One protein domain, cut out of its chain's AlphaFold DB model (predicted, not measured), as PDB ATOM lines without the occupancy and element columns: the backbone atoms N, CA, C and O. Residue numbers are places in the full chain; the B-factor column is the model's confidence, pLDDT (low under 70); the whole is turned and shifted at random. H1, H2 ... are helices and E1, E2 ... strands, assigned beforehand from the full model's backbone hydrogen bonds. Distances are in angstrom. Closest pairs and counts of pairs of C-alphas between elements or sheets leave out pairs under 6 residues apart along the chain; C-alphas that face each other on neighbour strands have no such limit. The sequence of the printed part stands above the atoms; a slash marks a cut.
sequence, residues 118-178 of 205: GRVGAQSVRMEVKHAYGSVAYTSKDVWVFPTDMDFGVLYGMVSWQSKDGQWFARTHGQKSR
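AT A GLANCE: This is residues 118 to 178 of the 205 residues of an uncharacterized protein of Weissella cryptocerci (UniProt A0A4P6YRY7). Look first for a small three-stranded sheet at one end of a drawn-out rod, with the short helix H3 beside its strands; H2 lies at the other end of the rod, and H1 lies between H2 and the sheet without touching another helix. From H2 the link of residues 134 to 143 returns along the rod to the sheet, and the last residues, 173 to 178, run back from E3 toward H1. The printed part has 61 residues with three named helices and three named strands, in the order H1, H2, E1, H3, E2, E3. The sheet runs E1, E3, E2, all antiparallel, and the class is mixed, helices and strands. The whole is loose, with a radius of gyration of the C-alphas of 14.6 A and spans of 46 by 21 by 14 A.

HOW THE PARTS SIT: Start at the inner strand E3, residues 168 to 172. E1, residues 144 to 148, is its antiparallel neighbour at 151 degrees; look for N 148 and O 168, 2.8 A apart and within hydrogen-bond range. E2, residues 159 to 162, is the antiparallel neighbour of E3 at 161 degrees and forms a hairpin with it; N 169 and O 161 are within hydrogen-bond range at 2.8 A. E1 and E2 are the edge strands. H3, residues 152 to 156, is on the sheet but only grazes it, with residues 152 to 154; its closest C-alphas to E2 are those of Gly 153 and Ser 160, 5.3 A apart. E1, H3 and E2 form a split strand-helix-strand unit, two strands running the same way with E3 between them, and its crossover is right-handed. H1, residues 118 to 124, is only just not on the sheet, with 4 pairs of C-alphas within 10 A. H2, residues 127 to 133, is not on the sheet and is apart from H1. In H1, H2 and H3 every O i to N i+4 pair is within hydrogen-bond range.

IN THESE COORDINATES: Find C-alpha 118 at (161.580, 109.308, 188.145), where H1 begins; it runs 10.1 A to C-alpha 124. H2 runs 9.9 A from Met 127 to Tyr 133. E1 covers 12.5 A from Trp 144, H3 5.4 A from Phe 152, and E2 10.8 A from Val 159. E3 covers 13.9 A and ends at C-alpha 172, at (167.723, 106.156, 193.225).

THE WHOLE: The two C-alphas farthest apart, those of Ala 132 and Lys 164, are 46.5 A apart. The printed part has no cut. No link is long; H2 to E1 is short, and the others are tight. Mean pLDDT of the printed part is 83.5, with residues 132 to 135 and residue 140 under 70.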
ATOM      1  N   GLY A 118     160.495 108.331 188.281       86.00
ATOM      2  CA  GLY A 118     161.580 109.308 188.145       86.00
ATOM      3  C   GLY A 118     162.100 109.482 186.714       86.00
ATOM      4  O   GLY A 118     161.433 109.135 185.734       86.00
ATOM      5  N   ARG A 119     163.325 110.007 186.598       86.00
ATOM      6  CA  ARG A 119     163.997 110.235 185.308       86.00
ATOM      7  C   ARG A 119     164.203 108.936 184.535       86.00
ATOM      8  O   ARG A 119     164.032 108.902 183.319       86.00
ATOM      9  N   VAL A 120     164.536 107.861 185.250       87.25
ATOM     10  CA  VAL A 120     164.774 106.542 184.651       87.25
ATOM     11  C   VAL A 120     163.505 106.001 183.990       87.25
ATOM     12  O   VAL A 120     163.570 105.549 182.848       87.25
ATOM     13  N   GLY A 121     162.352 106.091 184.658       86.38
ATOM     14  CA  GLY A 121     161.062 105.696 184.088       86.38
ATOM     15  C   GLY A 121     160.678 106.541 182.874       86.38
ATOM     16  O   GLY A 121     160.319 105.993 181.831       86.38
ATOM     17  N   ALA A 122     160.851 107.864 182.969       85.31
ATOM     18  CA  ALA A 122     160.548 108.797 181.883       85.31
ATOM     19  C   ALA A 122     161.311 108.478 180.583       85.31
ATOM     20  O   ALA A 122     160.749 108.612 179.488       85.31
ATOM     21  N   GLN A 123     162.573 108.053 180.723       87.56
ATOM     22  CA  GLN A 123     163.465 107.660 179.629       87.56
ATOM     23  C   GLN A 123     163.206 106.234 179.127       87.56
ATOM     24  O   GLN A 123     163.375 105.971 177.938       87.56
ATOM     25  N   SER A 124     162.822 105.302 180.005       88.00
ATOM     26  CA  SER A 124     162.691 103.888 179.638       88.00
ATOM     27  C   SER A 124     161.329 103.517 179.059       88.00
ATOM     28  O   SER A 124     161.233 102.549 178.304       88.00
ATOM     29  N   VAL A 125     160.260 104.218 179.453       84.56
ATOM     30  CA  VAL A 125     158.906 103.829 179.053       84.56
ATOM     31  C   VAL A 125     158.688 104.077 177.562       84.56
ATOM     32  O   VAL A 125     159.006 105.133 177.010       84.56
ATOM     33  N   ARG A 126     158.117 103.076 176.887       83.56
ATOM     34  CA  ARG A 126     157.856 103.139 175.447       83.56
ATOM     35  C   ARG A 126     156.747 104.149 175.158       83.56
ATOM     36  O   ARG A 126     155.746 104.195 175.872       83.56
ATOM     37  N   MET A 127     156.872 104.887 174.054       78.25
ATOM     38  CA  MET A 127     155.874 105.885 173.638       78.25
ATOM     39  C   MET A 127     154.468 105.297 173.477       78.25
ATOM     40  O   MET A 127     153.493 105.924 173.871       78.25
ATOM     41  N   GLU A 128     154.357 104.069 172.970       72.88
ATOM     42  CA  GLU A 128     153.074 103.367 172.837       72.88
ATOM     43  C   GLU A 128     152.374 103.118 174.185       72.88
ATOM     44  O   GLU A 128     151.151 103.211 174.264       72.88
ATOM     45  N   VAL A 129     153.147 102.884 175.252       71.75
ATOM     46  CA  VAL A 129     152.624 102.739 176.617       71.75
ATOM     47  C   VAL A 129     152.206 104.110 177.151       71.75
ATOM     48  O   VAL A 129     151.096 104.239 177.657       71.75
ATOM     49  N   LYS A 130     153.025 105.159 176.954       70.81
ATOM     50  CA  LYS A 130     152.655 106.541 177.327       70.81
ATOM     51  C   LYS A 130     151.335 106.954 176.672       70.81
ATOM     52  O   LYS A 130     150.421 107.397 177.351       70.81
ATOM     53  N   HIS A 131     151.193 106.740 175.363       71.06
ATOM     54  CA  HIS A 131     149.976 107.089 174.625       71.06
ATOM     55  C   HIS A 131     148.733 106.337 175.117       71.06
ATOM     56  O   HIS A 131     147.632 106.880 175.051       71.06
ATOM     57  N   ALA A 132     148.893 105.104 175.606       67.62
ATOM     58  CA  ALA A 132     147.788 104.339 176.172       67.62
ATOM     59  C   ALA A 132     147.331 104.869 177.541       67.62
ATOM     60  O   ALA A 132     146.147 104.766 177.852       67.62
ATOM     61  N   TYR A 133     148.247 105.444 178.325       67.19
ATOM     62  CA  TYR A 133     147.982 105.982 179.665       67.19
ATOM     63  C   TYR A 133     147.700 107.497 179.682       67.19
ATOM     64  O   TYR A 133     147.181 108.003 180.670       67.19
ATOM     65  N   GLY A 134     147.984 108.222 178.594       68.50
ATOM     66  CA  GLY A 134     147.778 109.670 178.488       68.50
ATOM     67  C   GLY A 134     149.000 110.493 178.914       68.50
ATOM     68  O   GLY A 134     150.144 110.047 178.804       68.50
ATOM     69  N   SER A 135     148.770 111.731 179.361       65.50
ATOM     70  CA  SER A 135     149.834 112.636 179.820       65.50
ATOM     71  C   SER A 135     150.362 112.201 181.189       65.50
ATOM     72  O   SER A 135     149.834 112.595 182.224       65.50
ATOM     73  N   VAL A 136     151.417 111.388 181.191       71.12
ATOM     74  CA  VAL A 136     152.120 110.978 182.413       71.12
ATOM     75  C   VAL A 136     153.161 112.036 182.777       71.12
ATOM     76  O   VAL A 136     154.101 112.274 182.014       71.12
ATOM     77  N   ALA A 137     153.011 112.652 183.948       77.62
ATOM     78  CA  ALA A 137     154.011 113.553 184.507       77.62
ATOM     79  C   ALA A 137     154.997 112.773 185.387       77.62
ATOM     80  O   ALA A 137     154.598 112.008 186.264       77.62
ATOM     81  N   TYR A 138     156.290 112.995 185.170       80.56
ATOM     82  CA  TYR A 138     157.351 112.472 186.027       80.56
ATOM     83  C   TYR A 138     157.888 113.596 186.905       80.56
ATOM     84  O   TYR A 138     157.961 114.747 186.479       80.56
ATOM     85  N   THR A 139     158.280 113.259 188.133       77.12
ATOM     86  CA  THR A 139     158.947 114.219 189.017       77.12
ATOM     87  C   THR A 139     160.247 114.728 188.390       77.12
ATOM     88  O   THR A 139     161.002 113.953 187.804       77.12
ATOM     89  N   SER A 140     160.511 116.026 188.546       69.44
ATOM     90  CA  SER A 140     161.774 116.664 188.159       69.44
ATOM     91  C   SER A 140     162.893 116.438 189.180       69.44
ATOM     92  O   SER A 140     164.042 116.775 188.907       69.44
ATOM     93  N   LYS A 141     162.584 115.866 190.356       73.88
ATOM     94  CA  LYS A 141     163.604 115.506 191.346       73.88
ATOM     95  C   LYS A 141     164.508 114.415 190.780       73.88
ATOM     96  O   LYS A 141     164.071 113.286 190.559       73.88
ATOM     97  N   ASP A 142     165.775 114.769 190.595       73.88
ATOM     98  CA  ASP A 142     166.771 113.904 189.963       73.88
ATOM     99  C   ASP A 142     167.180 112.723 190.852       73.88
ATOM    100  O   ASP A 142     167.502 111.659 190.329       73.88
ATOM    101  N   VAL A 143     167.162 112.877 192.182       83.88
ATOM    102  CA  VAL A 143     167.606 111.850 193.138       83.88
ATOM    103  C   VAL A 143     166.644 111.749 194.314       83.88
ATOM    104  O   VAL A 143     166.275 112.753 194.922       83.88
ATOM    105  N   TRP A 144     166.299 110.516 194.666       82.38
ATOM    106  CA  TRP A 144     165.601 110.160 195.893       82.38
ATOM    107  C   TRP A 144     166.571 109.441 196.814       82.38
ATOM    108  O   TRP A 144     167.151 108.439 196.405       82.38
ATOM    109  N   VAL A 145     166.739 109.952 198.033       89.19
ATOM    110  CA  VAL A 145     167.525 109.324 199.101       89.19
ATOM    111  C   VAL A 145     166.564 108.872 200.189       89.19
ATOM    112  O   VAL A 145     165.674 109.633 200.565       89.19
ATOM    113  N   PHE A 146     166.728 107.650 200.681       86.81
ATOM    114  CA  PHE A 146     165.883 107.090 201.731       86.81
ATOM    115  C   PHE A 146     166.701 106.182 202.658       86.81
ATOM    116  O   PHE A 146     167.684 105.584 202.204       86.81
ATOM    117  N   PRO A 147     166.338 106.098 203.949       90.88
ATOM    118  CA  PRO A 147     166.966 105.165 204.873       90.88
ATOM    119  C   PRO A 147     166.567 103.725 204.529       90.88
ATOM    120  O   PRO A 147     165.465 103.469 204.040       90.88
ATOM    121  N   THR A 148     167.468 102.787 204.792       89.19
ATOM    122  CA  THR A 148     167.263 101.349 204.617       89.19
ATOM    123  C   THR A 148     167.808 100.599 205.823       89.19
ATOM    124  O   THR A 148     168.743 101.057 206.470       89.19
ATOM    125  N   ASP A 149     167.272  99.416 206.107       89.00
ATOM    126  CA  ASP A 149     167.755  98.595 207.230       89.00
ATOM    127  C   ASP A 149     168.971  97.736 206.849       89.00
ATOM    128  O   ASP A 149     169.557  97.041 207.674       89.00
ATOM    129  N   MET A 150     169.354  97.761 205.571       86.38
ATOM    130  CA  MET A 150     170.421  96.940 205.011       86.38
ATOM    131  C   MET A 150     171.040  97.574 203.764       86.38
ATOM    132  O   MET A 150     170.512  98.544 203.207       86.38
ATOM    133  N   ASP A 151     172.138  96.984 203.295       86.38
ATOM    134  CA  ASP A 151     172.848  97.424 202.100       86.38
ATOM    135  C   ASP A 151     172.093  97.046 200.807       86.38
ATOM    136  O   ASP A 151     172.169  95.929 200.282       86.38
ATOM    137  N   PHE A 152     171.353  98.015 200.265       85.50
ATOM    138  CA  PHE A 152     170.608  97.867 199.009       85.50
ATOM    139  C   PHE A 152     171.515  97.813 197.769       85.50
ATOM    140  O   PHE A 152     171.049  97.440 196.688       85.50
ATOM    141  N   GLY A 153     172.799  98.148 197.898       85.69
ATOM    142  CA  GLY A 153     173.781  97.983 196.834       85.69
ATOM    143  C   GLY A 153     174.028  96.519 196.522       85.69
ATOM    144  O   GLY A 153     173.960  96.121 195.361       85.69
ATOM    145  N   VAL A 154     174.174  95.695 197.557       81.75
ATOM    146  CA  VAL A 154     174.346  94.244 197.404       81.75
ATOM    147  C   VAL A 154     173.074  93.584 196.873       81.75
ATOM    148  O   VAL A 154     173.129  92.778 195.947       81.75
ATOM    149  N   LEU A 155     171.910  93.932 197.428       78.25
ATOM    150  CA  LEU A 155     170.652  93.270 197.067       78.25
ATOM    151  C   LEU A 155     170.094  93.687 195.705       78.25
ATOM    152  O   LEU A 155     169.578  92.859 194.952       78.25
ATOM    153  N   TYR A 156     170.141  94.986 195.415       76.88
ATOM    154  CA  TYR A 156     169.406  95.590 194.306       76.88
ATOM    155  C   TYR A 156     170.308  96.354 193.331       76.88
ATOM    156  O   TYR A 156     169.797  96.929 192.368       76.88
ATOM    157  N   GLY A 157     171.630  96.362 193.547       82.75
ATOM    158  CA  GLY A 157     172.579  97.102 192.711       82.75
ATOM    159  C   GLY A 157     172.410  98.618 192.813       82.75
ATOM    160  O   GLY A 157     172.715  99.339 191.865       82.75
ATOM    161  N   MET A 158     171.839  99.105 193.917       85.62
ATOM    162  CA  MET A 158     171.624 100.532 194.149       85.62
ATOM    163  C   MET A 158     172.894 101.207 194.672       85.62
ATOM    164  O   MET A 158     173.807 100.556 195.162       85.62
ATOM    165  N   VAL A 159     172.966 102.537 194.597       88.88
ATOM    166  CA  VAL A 159     174.026 103.254 195.313       88.88
ATOM    167  C   VAL A 159     173.588 103.407 196.765       88.88
ATOM    168  O   VAL A 159     172.595 104.089 197.030       88.88
ATOM    169  N   SER A 160     174.318 102.781 197.681       92.19
ATOM    170  CA  SER A 160     174.065 102.759 199.123       92.19
ATOM    171  C   SER A 160     175.311 103.161 199.914       92.19
ATOM    172  O   SER A 160     176.436 103.048 199.428       92.19
ATOM    173  N   TRP A 161     175.106 103.679 201.123       93.00
ATOM    174  CA  TRP A 161     176.174 103.998 202.070       93.00
ATOM    175  C   TRP A 161     175.654 103.925 203.506       93.00
ATOM    176  O   TRP A 161     174.459 104.098 203.752       93.00
ATOM    177  N   GLN A 162     176.558 103.693 204.453       94.56
ATOM    178  CA  GLN A 162     176.246 103.719 205.877       94.56
ATOM    179  C   GLN A 162     176.612 105.087 206.467       94.56
ATOM    180  O   GLN A 162     177.668 105.645 206.165       94.56
ATOM    181  N   SER A 163     175.728 105.645 207.292       90.69
ATOM    182  CA  SER A 163     176.026 106.809 208.130       90.69
ATOM    183  C   SER A 163     177.013 106.440 209.237       90.69
ATOM    184  O   SER A 163     177.155 105.273 209.601       90.69
ATOM    185  N   LYS A 164     177.640 107.457 209.835       89.81
ATOM    186  CA  LYS A 164     178.484 107.311 211.029       89.81
ATOM    187  C   LYS A 164     177.743 106.660 212.202       89.81
ATOM    188  O   LYS A 164     178.368 105.960 212.985       89.81
ATOM    189  N   ASP A 165     176.423 106.830 212.270       89.75
ATOM    190  CA  ASP A 165     175.562 106.261 213.317       89.75
ATOM    191  C   ASP A 165     175.109 104.817 213.016       89.75
ATOM    192  O   ASP A 165     174.261 104.266 213.712       89.75
ATOM    193  N   GLY A 166     175.619 104.200 211.944       88.81
ATOM    194  CA  GLY A 166     175.289 102.825 211.553       88.81
ATOM    195  C   GLY A 166     174.029 102.667 210.687       88.81
ATOM    196  O   GLY A 166     173.803 101.582 210.153       88.81
ATOM    197  N   GLN A 167     173.242 103.728 210.477       91.94
ATOM    198  CA  GLN A 167     172.061 103.717 209.601       91.94
ATOM    199  C   GLN A 167     172.453 103.609 208.120       91.94
ATOM    200  O   GLN A 167     173.253 104.412 207.636       91.94
ATOM    201  N   TRP A 168     171.848 102.682 207.374       92.25
ATOM    202  CA  TRP A 168     172.028 102.610 205.923       92.25
ATOM    203  C   TRP A 168     171.118 103.590 205.187       92.25
ATOM    204  O   TRP A 168     169.981 103.842 205.589       92.25
ATOM    205  N   PHE A 169     171.637 104.124 204.086       92.50
ATOM    206  CA  PHE A 169     170.921 104.952 203.132       92.50
ATOM    207  C   PHE A 169     171.123 104.402 201.728       92.50
ATOM    208  O   PHE A 169     172.196 103.905 201.383       92.50
ATOM    209  N   ALA A 170     170.102 104.549 200.891       91.25
ATOM    210  CA  ALA A 170     170.173 104.255 199.472       91.25
ATOM    211  C   ALA A 170     169.668 105.443 198.659       91.25
ATOM    212  O   ALA A 170     168.807 106.209 199.102       91.25
ATOM    213  N   ARG A 171     170.190 105.586 197.437       90.25
ATOM    214  CA  ARG A 171     169.700 106.571 196.473       90.25
ATOM    215  C   ARG A 171     169.255 105.946 195.159       90.25
ATOM    216  O   ARG A 171     169.832 104.966 194.688       90.25
ATOM    217  N   THR A 172     168.245 106.551 194.539       87.94
ATOM    218  CA  THR A 172     167.723 106.156 193.225       87.94
ATOM    219  C   THR A 172     167.350 107.361 192.368       87.94
ATOM    220  O   THR A 172     166.876 108.376 192.871       87.94
ATOM    221  N   HIS A 173     167.516 107.220 191.053       86.81
ATOM    222  CA  HIS A 173     166.998 108.153 190.043       86.81
ATOM    223  C   HIS A 173     165.603 107.734 189.530       86.81
ATOM    224  O   HIS A 173     165.100 108.257 188.529       86.81
ATOM    225  N   GLY A 174     164.993 106.752 190.201       86.62
ATOM    226  CA  GLY A 174     163.753 106.101 189.805       86.62
ATOM    227  C   GLY A 174     163.974 104.718 189.191       86.62
ATOM    228  O   GLY A 174     165.102 104.264 188.987       86.62
ATOM    229  N   GLN A 175     162.877 104.018 188.926       85.38
ATOM    230  CA  GLN A 175     162.874 102.653 188.409       85.38
ATOM    231  C   GLN A 175     162.486 102.625 186.930       85.38
ATOM    232  O   GLN A 175     161.626 103.383 186.479       85.38
ATOM    233  N   LYS A 176     163.107 101.716 186.168       89.69
ATOM    234  CA  LYS A 176     162.736 101.473 184.767       89.69
ATOM    235  C   LYS A 176     161.309 100.932 184.687       89.69
ATOM    236  O   LYS A 176     160.929 100.067 185.472       89.69
ATOM    237  N   SER A 177     160.575 101.375 183.676       89.44
ATOM    238  CA  SER A 177     159.284 100.814 183.278       89.44
ATOM    239  C   SER A 177     159.405  99.329 182.938       89.44
ATOM    240  O   SER A 177     160.267  98.933 182.147       89.44
ATOM    241  N   ARG A 178     158.503  98.523 183.484       89.94
ATOM    242  CA  ARG A 178     158.355  97.088 183.230       89.94
ATOM    243  C   ARG A 178     156.887  96.806 182.894       89.94
ATOM    244  O   ARG A 178     156.164  96.282 183.744       89.94
TER     245      ARG A 178